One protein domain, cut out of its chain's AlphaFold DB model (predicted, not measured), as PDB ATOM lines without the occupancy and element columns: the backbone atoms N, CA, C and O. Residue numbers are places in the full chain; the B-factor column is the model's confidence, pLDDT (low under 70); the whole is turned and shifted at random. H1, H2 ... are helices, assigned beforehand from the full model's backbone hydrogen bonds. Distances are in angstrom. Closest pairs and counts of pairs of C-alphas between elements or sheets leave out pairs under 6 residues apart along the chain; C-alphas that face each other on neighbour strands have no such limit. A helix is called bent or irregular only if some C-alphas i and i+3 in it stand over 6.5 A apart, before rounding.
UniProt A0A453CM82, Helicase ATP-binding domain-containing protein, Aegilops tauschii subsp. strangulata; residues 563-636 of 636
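What this domain is: This is residues 563 to 636 of the 636 residues of the protein "Helicase ATP-binding domain-containing protein" of Aegilops tauschii subsp. strangulata (UniProt A0A453CM82). What shape does the printed part make? Helices H1 and H2 cross as an X, and H3 joins them in a small helical body; short H4 lies off at one end, and residues 629 to 636 stick out. What is it built of? The 74 printed residues hold four named helices, H1, H2, H3 and H4 in chain order, and no named strand; the class is all helix. How large is it? It is compact, with a radius of gyration of the C-alphas of 12.8 A, yet elongated, spanning 43 by 24 by 18 A.

How they stand to each other: What does H1, residues 570 to 583, touch? It touches H2, residues 592 to 600, opposite ways at a steep tilt of 52 degrees; their closest C-alphas, of Ala 577 and Ile 596, are 5.5 A apart. With residues 576 to 580 alone it only just touches H3, residues 604 to 613, with 3 pairs of C-alphas within 8 A, the closest those of Ile 576 and Leu 611, 7.7 A; the tilt is shallow, 27 degrees, the same way. How do the others stand? H2 and H3 are close but not clearly touching, the closest C-alphas, of Leu 599 and Ile 607, being 7.2 A apart. H4, residues 625 to 630, is apart from H1, H2 and H3. Do the backbones fit helices? Each O i to N i+4 pair is within hydrogen-bond range in H2, H3 and H4, and 8 of 10 are in H1.

Where its parts are: Where is H1? It begins at C-alpha 570 (-13.993, -23.289, -37.507) and is 20.2 A long; it is only just irregular, C-alphas 579 and 582 being 6.6 A apart. How long are the others? H2 is 12.6 A, H3 14.4 A and H4 8.4 A, ending at C-alpha 630 (-1.039, -39.891, -26.616).

The domain as a whole: Which links are long? H3 to H4, 11 residues, is long; H2 to H3 is tight, and H1 to H2 short. Where is confidence low? Residues 616 to 621 and 633 to 636 have pLDDT under 70; the printed part has no cut.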
ATOM      1  N   LEU A 563      -8.078 -29.555 -23.673       90.25
ATOM      2  CA  LEU A 563      -8.885 -28.535 -22.981       90.25
ATOM      3  C   LEU A 563      -8.898 -27.181 -23.700       90.25
ATOM      4  O   LEU A 563      -9.551 -26.240 -23.241       90.25
ATOM      5  N   ILE A 564      -8.188 -27.082 -24.821       89.38
ATOM      6  CA  ILE A 564      -8.219 -25.949 -25.738       89.38
ATOM      7  C   ILE A 564      -8.588 -26.439 -27.138       89.38
ATOM      8  O   ILE A 564      -8.460 -27.624 -27.436       89.38
ATOM      9  N   ARG A 565      -9.070 -25.531 -27.987       88.94
ATOM     10  CA  ARG A 565      -9.426 -25.836 -29.371       88.94
ATOM     11  C   ARG A 565      -8.194 -25.711 -30.268       88.94
ATOM     12  O   ARG A 565      -7.712 -24.602 -30.489       88.94
ATOM     13  N   ARG A 566      -7.648 -26.834 -30.737       85.69
ATOM     14  CA  ARG A 566      -6.456 -26.899 -31.605       85.69
ATOM     15  C   ARG A 566      -6.629 -27.827 -32.794       85.69
ATOM     16  O   ARG A 566      -6.026 -27.580 -33.835       85.69
ATOM     17  N   ILE A 567      -7.377 -28.908 -32.615       85.88
ATOM     18  CA  ILE A 567      -7.548 -29.953 -33.620       85.88
ATOM     19  C   ILE A 567      -8.722 -29.610 -34.535       85.88
ATOM     20  O   ILE A 567      -8.597 -29.735 -35.752       85.88
ATOM     21  N   TYR A 568      -9.840 -29.148 -33.970       88.44
ATOM     22  CA  TYR A 568     -11.023 -28.789 -34.750       88.44
ATOM     23  C   TYR A 568     -10.954 -27.335 -35.225       88.44
ATOM     24  O   TYR A 568     -10.863 -26.407 -34.420       88.44
ATOM     25  N   SER A 569     -11.027 -27.132 -36.542       89.62
ATOM     26  CA  SER A 569     -11.088 -25.796 -37.145       89.62
ATOM     27  C   SER A 569     -12.506 -25.209 -37.104       89.62
ATOM     28  O   SER A 569     -13.479 -25.931 -36.895       89.62
ATOM     29  N   ASP A 570     -12.660 -23.910 -37.384       88.81
ATOM     30  CA  ASP A 570     -13.993 -23.289 -37.507       88.81
ATOM     31  C   ASP A 570     -14.861 -23.983 -38.569       88.81
ATOM     32  O   ASP A 570     -16.051 -24.200 -38.363       88.81
ATOM     33  N   LYS A 571     -14.245 -24.438 -39.668       89.25
ATOM     34  CA  LYS A 571     -14.945 -25.193 -40.717       89.25
ATOM     35  C   LYS A 571     -15.430 -26.554 -40.218       89.25
ATOM     36  O   LYS A 571     -16.479 -27.033 -40.650       89.25
ATOM     37  N   ASP A 572     -14.664 -27.187 -39.330       87.62
ATOM     38  CA  ASP A 572     -15.085 -28.428 -38.687       87.62
ATOM     39  C   ASP A 572     -16.243 -28.169 -37.734       87.62
ATOM     40  O   ASP A 572     -17.209 -28.923 -37.768       87.62
ATOM     41  N   VAL A 573     -16.198 -27.080 -36.964       89.00
ATOM     42  CA  VAL A 573     -17.302 -26.654 -36.094       89.00
ATOM     43  C   VAL A 573     -18.592 -26.457 -36.892       89.00
ATOM     44  O   VAL A 573     -19.608 -27.048 -36.534       89.00
ATOM     45  N   ASP A 574     -18.553 -25.727 -38.009       89.38
ATOM     46  CA  ASP A 574     -19.724 -25.523 -38.873       89.38
ATOM     47  C   ASP A 574     -20.302 -26.848 -39.393       89.38
ATOM     48  O   ASP A 574     -21.518 -27.064 -39.422       89.38
ATOM     49  N   ARG A 575     -19.422 -27.766 -39.809       88.06
ATOM     50  CA  ARG A 575     -19.818 -29.094 -40.290       88.06
ATOM     51  C   ARG A 575     -20.432 -29.938 -39.174       88.06
ATOM     52  O   ARG A 575     -21.423 -30.624 -39.413       88.06
ATOM     53  N   ILE A 576     -19.833 -29.914 -37.986       87.56
ATOM     54  CA  ILE A 576     -20.275 -30.682 -36.819       87.56
ATOM     55  C   ILE A 576     -21.619 -30.146 -36.331       87.56
ATOM     56  O   ILE A 576     -22.533 -30.942 -36.146       87.56
ATOM     57  N   ALA A 577     -21.785 -28.824 -36.245       88.12
ATOM     58  CA  ALA A 577     -23.044 -28.184 -35.881       88.12
ATOM     59  C   ALA A 577     -24.186 -28.636 -36.797       88.12
ATOM     60  O   ALA A 577     -25.229 -29.064 -36.318       88.12
ATOM     61  N   ARG A 578     -23.974 -28.639 -38.120       87.69
ATOM     62  CA  ARG A 578     -24.981 -29.103 -39.095       87.69
ATOM     63  C   ARG A 578     -25.346 -30.581 -38.943       87.69
ATOM     64  O   ARG A 578     -26.446 -30.964 -39.328       87.69
ATOM     65  N   LEU A 579     -24.437 -31.402 -38.418       85.31
ATOM     66  CA  LEU A 579     -24.666 -32.827 -38.187       85.31
ATOM     67  C   LEU A 579     -25.408 -33.090 -36.870       85.31
ATOM     68  O   LEU A 579     -26.275 -33.960 -36.824       85.31
ATOM     69  N   THR A 580     -25.051 -32.376 -35.801       85.31
ATOM     70  CA  THR A 580     -25.553 -32.624 -34.440       85.31
ATOM     71  C   THR A 580     -26.823 -31.838 -34.123       85.31
ATOM     72  O   THR A 580     -27.669 -32.330 -33.379       85.31
ATOM     73  N   TYR A 581     -27.012 -30.670 -34.741       85.88
ATOM     74  CA  TYR A 581     -28.202 -29.833 -34.585       85.88
ATOM     75  C   TYR A 581     -29.519 -30.579 -34.883       85.88
ATOM     76  O   TYR A 581     -30.384 -30.602 -34.009       85.88
ATOM     77  N   PRO A 582     -29.687 -31.276 -36.031       84.56
ATOM     78  CA  PRO A 582     -30.931 -31.998 -36.323       84.56
ATOM     79  C   PRO A 582     -31.202 -33.164 -35.367       84.56
ATOM     80  O   PRO A 582     -32.326 -33.650 -35.290       84.56
ATOM     81  N   LYS A 583     -30.170 -33.631 -34.658       84.62
ATOM     82  CA  LYS A 583     -30.246 -34.729 -33.691       84.62
ATOM     83  C   LYS A 583     -30.613 -34.253 -32.279       84.62
ATOM     84  O   LYS A 583     -30.600 -35.060 -31.358       84.62
ATOM     85  N   GLY A 584     -30.919 -32.965 -32.104       83.62
ATOM     86  CA  GLY A 584     -31.356 -32.401 -30.825       83.62
ATOM     87  C   GLY A 584     -30.233 -32.189 -29.807       83.62
ATOM     88  O   GLY A 584     -30.523 -31.993 -28.633       83.62
ATOM     89  N   ALA A 585     -28.962 -32.191 -30.227       82.62
ATOM     90  CA  ALA A 585     -27.817 -32.081 -29.314       82.62
ATOM     91  C   ALA A 585     -27.740 -30.751 -28.530       82.62
ATOM     92  O   ALA A 585     -27.017 -30.659 -27.546       82.62
ATOM     93  N   PHE A 586     -28.483 -29.725 -28.960       84.25
ATOM     94  CA  PHE A 586     -28.580 -28.414 -28.305       84.25
ATOM     95  C   PHE A 586     -30.024 -28.085 -27.886       84.25
ATOM     96  O   PHE A 586     -30.380 -26.916 -27.754       84.25
ATOM     97  N   GLY A 587     -30.876 -29.107 -27.750       83.38
ATOM     98  CA  GLY A 587     -32.326 -28.944 -27.638       83.38
ATOM     99  C   GLY A 587     -32.989 -28.648 -28.990       83.38
ATOM    100  O   GLY A 587     -32.355 -28.188 -29.939       83.38
ATOM    101  N   PHE A 588     -34.288 -28.934 -29.096       82.12
ATOM    102  CA  PHE A 588     -35.048 -28.773 -30.347       82.12
ATOM    103  C   PHE A 588     -35.467 -27.323 -30.639       82.12
ATOM    104  O   PHE A 588     -35.914 -27.028 -31.745       82.12
ATOM    105  N   GLU A 589     -35.314 -26.423 -29.666       82.81
ATOM    106  CA  GLU A 589     -35.662 -24.998 -29.778       82.81
ATOM    107  C   GLU A 589     -34.476 -24.114 -30.197       82.81
ATOM    108  O   GLU A 589     -34.638 -22.925 -30.474       82.81
ATOM    109  N   CYS A 590     -33.264 -24.676 -30.244       84.50
ATOM    110  CA  CYS A 590     -32.071 -23.951 -30.663       84.50
ATOM    111  C   CYS A 590     -32.117 -23.660 -32.174       84.50
ATOM    112  O   CYS A 590     -32.795 -24.355 -32.924       84.50
ATOM    113  N   SER A 591     -31.394 -22.639 -32.644       89.44
ATOM    114  CA  SER A 591     -31.177 -22.388 -34.077       89.44
ATOM    115  C   SER A 591     -29.804 -22.905 -34.509       89.44
ATOM    116  O   SER A 591     -28.887 -23.018 -33.694       89.44
ATOM    117  N   LEU A 592     -29.624 -23.193 -35.803       88.69
ATOM    118  CA  LEU A 592     -28.330 -23.664 -36.315       88.69
ATOM    119  C   LEU A 592     -27.200 -22.657 -36.039       88.69
ATOM    120  O   LEU A 592     -26.101 -23.060 -35.663       88.69
ATOM    121  N   ASP A 593     -27.474 -21.359 -36.175       89.38
ATOM    122  CA  ASP A 593     -26.481 -20.308 -35.928       89.38
ATOM    123  C   ASP A 593     -26.077 -20.245 -34.449       89.38
ATOM    124  O   ASP A 593     -24.891 -20.106 -34.138       89.38
ATOM    125  N   ARG A 594     -27.033 -20.442 -33.529       87.81
ATOM    126  CA  ARG A 594     -26.749 -20.550 -32.090       87.81
ATOM    127  C   ARG A 594     -25.942 -21.801 -31.757       87.81
ATOM    128  O   ARG A 594     -24.996 -21.714 -30.980       87.81
ATOM    129  N   ALA A 595     -26.239 -22.937 -32.387       87.56
ATOM    130  CA  ALA A 595     -25.451 -24.159 -32.219       87.56
ATOM    131  C   ALA A 595     -23.995 -23.982 -32.699       87.56
ATOM    132  O   ALA A 595     -23.064 -24.449 -32.042       87.56
ATOM    133  N   ILE A 596     -23.776 -23.269 -33.812       90.31
ATOM    134  CA  ILE A 596     -22.430 -22.932 -34.303       90.31
ATOM    135  C   ILE A 596     -21.701 -22.021 -33.306       90.31
ATOM    136  O   ILE A 596     -20.537 -22.269 -32.994       90.31
ATOM    137  N   GLN A 597     -22.367 -20.979 -32.801       89.62
ATOM    138  CA  GLN A 597     -21.785 -20.075 -31.803       89.62
ATOM    139  C   GLN A 597     -21.405 -20.816 -30.516       89.62
ATOM    140  O   GLN A 597     -20.282 -20.658 -30.041       89.62
ATOM    141  N   ALA A 598     -22.277 -21.692 -30.014       87.56
ATOM    142  CA  ALA A 598     -21.991 -22.520 -28.847       87.56
ATOM    143  C   ALA A 598     -20.754 -23.406 -29.074       87.56
ATOM    144  O   ALA A 598     -19.829 -23.412 -28.264       87.56
ATOM    145  N   LEU A 599     -20.677 -24.091 -30.221       88.75
ATOM    146  CA  LEU A 599     -19.552 -24.972 -30.547       88.75
ATOM    147  C   LEU A 599     -18.215 -24.247 -30.727       88.75
ATOM    148  O   LEU A 599     -17.167 -24.853 -30.506       88.75
ATOM    149  N   LYS A 600     -18.210 -22.962 -31.098       89.38
ATOM    150  CA  LYS A 600     -16.969 -22.167 -31.154       89.38
ATOM    151  C   LYS A 600     -16.326 -21.987 -29.779       89.38
ATOM    152  O   LYS A 600     -15.105 -21.872 -29.703       89.38
ATOM    153  N   ASN A 601     -17.126 -22.029 -28.716       88.62
ATOM    154  CA  ASN A 601     -16.654 -21.926 -27.336       88.62
ATOM    155  C   ASN A 601     -16.203 -23.280 -26.759       88.62
ATOM    156  O   ASN A 601     -15.613 -23.326 -25.677       88.62
ATOM    157  N   TYR A 602     -16.456 -24.387 -27.465       89.50
ATOM    158  CA  TYR A 602     -16.105 -25.722 -26.993       89.50
ATOM    159  C   TYR A 602     -14.611 -26.001 -27.194       89.50
ATOM    160  O   TYR A 602     -13.977 -25.552 -28.151       89.50
ATOM    161  N   ASN A 603     -14.041 -26.784 -26.279       91.19
ATOM    162  CA  ASN A 603     -12.694 -27.328 -26.437       91.19
ATOM    163  C   ASN A 603     -12.709 -28.612 -27.283       91.19
ATOM    164  O   ASN A 603     -13.770 -29.187 -27.539       91.19
ATOM    165  N   ASP A 604     -11.532 -29.078 -27.707       89.81
ATOM    166  CA  ASP A 604     -11.435 -30.268 -28.559       89.81
ATOM    167  C   ASP A 604     -12.049 -31.511 -27.892       89.81
ATOM    168  O   ASP A 604     -12.660 -32.335 -28.573       89.81
ATOM    169  N   PHE A 605     -11.936 -31.634 -26.564       89.12
ATOM    170  CA  PHE A 605     -12.548 -32.730 -25.811       89.12
ATOM    171  C   PHE A 605     -14.085 -32.695 -25.859       89.12
ATOM    172  O   PHE A 605     -14.706 -33.709 -26.160       89.12
ATOM    173  N   ALA A 606     -14.705 -31.537 -25.636       89.31
ATOM    174  CA  ALA A 606     -16.155 -31.368 -25.662       89.31
ATOM    175  C   ALA A 606     -16.725 -31.582 -27.071       89.31
ATOM    176  O   ALA A 606     -17.748 -32.243 -27.231       89.31
ATOM    177  N   ILE A 607     -16.032 -31.095 -28.109       89.31
ATOM    178  CA  ILE A 607     -16.403 -31.360 -29.509       89.31
ATOM    179  C   ILE A 607     -16.310 -32.861 -29.811       89.31
ATOM    180  O   ILE A 607     -17.200 -33.430 -30.446       89.31
ATOM    181  N   HIS A 608     -15.252 -33.523 -29.338       87.75
ATOM    182  CA  HIS A 608     -15.090 -34.964 -29.493       87.75
ATOM    183  C   HIS A 608     -16.187 -35.756 -28.769       87.75
ATOM    184  O   HIS A 608     -16.757 -36.668 -29.363       87.75
ATOM    185  N   GLN A 609     -16.527 -35.381 -27.534       88.06
ATOM    186  CA  GLN A 609     -17.585 -36.019 -26.755       88.06
ATOM    187  C   GLN A 609     -18.952 -35.843 -27.424       88.06
ATOM    188  O   GLN A 609     -19.679 -36.818 -27.587       88.06
ATOM    189  N   LEU A 610     -19.261 -34.643 -27.928       87.25
ATOM    190  CA  LEU A 610     -20.477 -34.386 -28.702       87.25
ATOM    191  C   LEU A 610     -20.578 -35.302 -29.935       87.25
ATOM    192  O   LEU A 610     -21.648 -35.825 -30.247       87.25
ATOM    193  N   LEU A 611     -19.454 -35.515 -30.628       86.19
ATOM    194  CA  LEU A 611     -19.368 -36.407 -31.785       86.19
ATOM    195  C   LEU A 611     -19.493 -37.891 -31.434       86.19
ATOM    196  O   LEU A 611     -19.890 -38.659 -32.307       86.19
ATOM    197  N   ILE A 612     -19.147 -38.304 -30.215       84.06
ATOM    198  CA  ILE A 612     -19.365 -39.678 -29.744       84.06
ATOM    199  C   ILE A 612     -20.834 -39.870 -29.364       84.06
ATOM    200  O   ILE A 612     -21.446 -40.841 -29.794       84.06
ATOM    201  N   THR A 613     -21.410 -38.932 -28.608       84.31
ATOM    202  CA  THR A 613     -22.780 -39.048 -28.085       84.31
ATOM    203  C   THR A 613     -23.836 -38.917 -29.183       84.31
ATOM    204  O   THR A 613     -24.809 -39.663 -29.198       84.31
ATOM    205  N   HIS A 614     -23.648 -37.983 -30.122       82.56
ATOM    206  CA  HIS A 614     -24.635 -37.685 -31.168       82.56
ATOM    207  C   HIS A 614     -24.149 -38.021 -32.586       82.56
ATOM    208  O   HIS A 614     -24.891 -37.849 -33.556       82.56
ATOM    209  N   GLY A 615     -22.909 -38.485 -32.759       71.69
ATOM    210  CA  GLY A 615     -22.423 -38.965 -34.054       71.69
ATOM    211  C   GLY A 615     -22.857 -40.400 -34.356       71.69
ATOM    212  O   GLY A 615     -23.317 -41.130 -33.486       71.69
ATOM    213  N   ASP A 616     -22.741 -40.801 -35.620       67.56
ATOM    214  CA  ASP A 616     -22.950 -42.199 -36.018       67.56
ATOM    215  C   ASP A 616     -21.667 -43.004 -35.749       67.56
ATOM    216  O   ASP A 616     -20.576 -42.441 -35.788       67.56
ATOM    217  N   ALA A 617     -21.742 -44.319 -35.523       55.00
ATOM    218  CA  ALA A 617     -20.547 -45.133 -35.267       55.00
ATOM    219  C   ALA A 617     -19.466 -44.932 -36.359       55.00
ATOM    220  O   ALA A 617     -19.675 -45.256 -37.529       55.00
ATOM    221  N   GLY A 618     -18.305 -44.384 -35.972       58.94
ATOM    222  CA  GLY A 618     -17.228 -44.022 -36.902       58.94
ATOM    223  C   GLY A 618     -17.367 -42.634 -37.546       58.94
ATOM    224  O   GLY A 618     -16.867 -42.429 -38.657       58.94
ATOM    225  N   THR A 619     -18.041 -41.683 -36.885       63.41
ATOM    226  CA  THR A 619     -18.250 -40.309 -37.363       63.41
ATOM    227  C   THR A 619     -16.954 -39.702 -37.893       63.41
ATOM    228  O   THR A 619     -15.966 -39.553 -37.170       63.41
ATOM    229  N   LYS A 620     -16.954 -39.303 -39.172       64.69
ATOM    230  CA  LYS A 620     -15.814 -38.607 -39.786       64.69
ATOM    231  C   LYS A 620     -15.471 -37.358 -38.969       64.69
ATOM    232  O   LYS A 620     -16.237 -36.390 -38.952       64.69
ATOM    233  N   GLY A 621     -14.299 -37.380 -38.340       68.88
ATOM    234  CA  GLY A 621     -13.753 -36.271 -37.562       68.88
ATOM    235  C   GLY A 621     -13.651 -36.517 -36.059       68.88
ATOM    236  O   GLY A 621     -13.018 -35.702 -35.408       68.88
ATOM    237  N   ALA A 622     -14.200 -37.607 -35.506       78.88
ATOM    238  CA  ALA A 622     -13.909 -37.964 -34.116       78.88
ATOM    239  C   ALA A 622     -12.404 -38.255 -33.941       78.88
ATOM    240  O   ALA A 622     -11.772 -38.847 -34.824       78.88
ATOM    241  N   LEU A 623     -11.832 -37.831 -32.809       81.06
ATOM    242  CA  LEU A 623     -10.451 -38.158 -32.456       81.06
ATOM    243  C   LEU A 623     -10.311 -39.676 -32.322       81.06
ATOM    244  O   LEU A 623     -11.204 -40.342 -31.804       81.06
ATOM    245  N   LYS A 624      -9.194 -40.224 -32.804       79.69
ATOM    246  CA  LYS A 624      -8.872 -41.636 -32.571       79.69
ATOM    247  C   LYS A 624      -8.405 -41.814 -31.133       79.69
ATOM    248  O   LYS A 624      -7.681 -40.955 -30.630       79.69
ATOM    249  N   ASP A 625      -8.691 -42.972 -30.556       74.31
ATOM    250  CA  ASP A 625      -8.241 -43.357 -29.216       74.31
ATOM    251  C   ASP A 625      -6.730 -43.152 -29.035       74.31
ATOM    252  O   ASP A 625      -6.302 -42.552 -28.057       74.31
ATOM    253  N   GLU A 626      -5.918 -43.525 -30.031       74.12
ATOM    254  CA  GLU A 626      -4.462 -43.301 -30.034       74.12
ATOM    255  C   GLU A 626      -4.080 -41.829 -29.806       74.12
ATOM    256  O   GLU A 626      -3.148 -41.541 -29.061       74.12
ATOM    257  N   HIS A 627      -4.810 -40.888 -30.412       74.56
ATOM    258  CA  HIS A 627      -4.561 -39.455 -30.241       74.56
ATOM    259  C   HIS A 627      -5.012 -38.955 -28.866       74.56
ATOM    260  O   HIS A 627      -4.349 -38.097 -28.286       74.56
ATOM    261  N   VAL A 628      -6.109 -39.495 -28.329       75.00
ATOM    262  CA  VAL A 628      -6.591 -39.146 -26.987       75.00
ATOM    263  C   VAL A 628      -5.607 -39.657 -25.930       75.00
ATOM    264  O   VAL A 628      -5.156 -38.876 -25.092       75.00
ATOM    265  N   PHE A 629      -5.171 -40.915 -26.022       73.88
ATOM    266  CA  PHE A 629      -4.196 -41.500 -25.099       73.88
ATOM    267  C   PHE A 629      -2.809 -40.859 -25.211       73.88
ATOM    268  O   PHE A 629      -2.198 -40.551 -24.189       73.88
ATOM    269  N   ALA A 630      -2.325 -40.571 -26.425       71.75
ATOM    270  CA  ALA A 630      -1.039 -39.891 -26.616       71.75
ATOM    271  C   ALA A 630      -1.018 -38.475 -26.017       71.75
ATOM    272  O   ALA A 630       0.044 -37.957 -25.668       71.75
ATOM    273  N   SER A 631      -2.190 -37.849 -25.889       73.75
ATOM    274  CA  SER A 631      -2.335 -36.511 -25.326       73.75
ATOM    275  C   SER A 631      -2.325 -36.477 -23.787       73.75
ATOM    276  O   SER A 631      -2.129 -35.405 -23.202       73.75
ATOM    277  N   ALA A 632      -2.462 -37.637 -23.131       71.88
ATOM    278  CA  ALA A 632      -2.424 -37.767 -21.680       71.88
ATOM    279  C   ALA A 632      -0.987 -37.716 -21.132       71.88
ATOM    280  O   ALA A 632      -0.040 -38.234 -21.724       71.88
ATOM    281  N   LYS A 633      -0.827 -37.108 -19.951       68.94
ATOM    282  CA  LYS A 633       0.468 -37.036 -19.250       68.94
ATOM    283  C   LYS A 633       0.891 -38.343 -18.590       68.94
ATOM    284  O   LYS A 633       2.081 -38.573 -18.415       68.94
ATOM    285  N   CYS A 634      -0.082 -39.138 -18.161       63.78
ATOM    286  CA  CYS A 634       0.152 -40.442 -17.560       63.78
ATOM    287  C   CYS A 634      -0.054 -41.474 -18.664       63.78
ATOM    288  O   CYS A 634      -1.186 -41.856 -18.951       63.78
ATOM    289  N   GLN A 635       1.035 -41.833 -19.333       61.91
ATOM    290  CA  GLN A 635       1.053 -42.933 -20.289       61.91
ATOM    291  C   GLN A 635       1.355 -44.198 -19.482       61.91
ATOM    292  O   GLN A 635       2.349 -44.216 -18.755       61.91
ATOM    293  N   VAL A 636       0.441 -45.169 -19.524       46.53
ATOM    294  CA  VAL A 636       0.608 -46.485 -18.881       46.53
ATOM    295  C   VAL A 636       1.519 -47.351 -19.731       46.53
ATOM    296  O   VAL A 636       1.324 -47.339 -20.970       46.53
TER     297      VAL A 636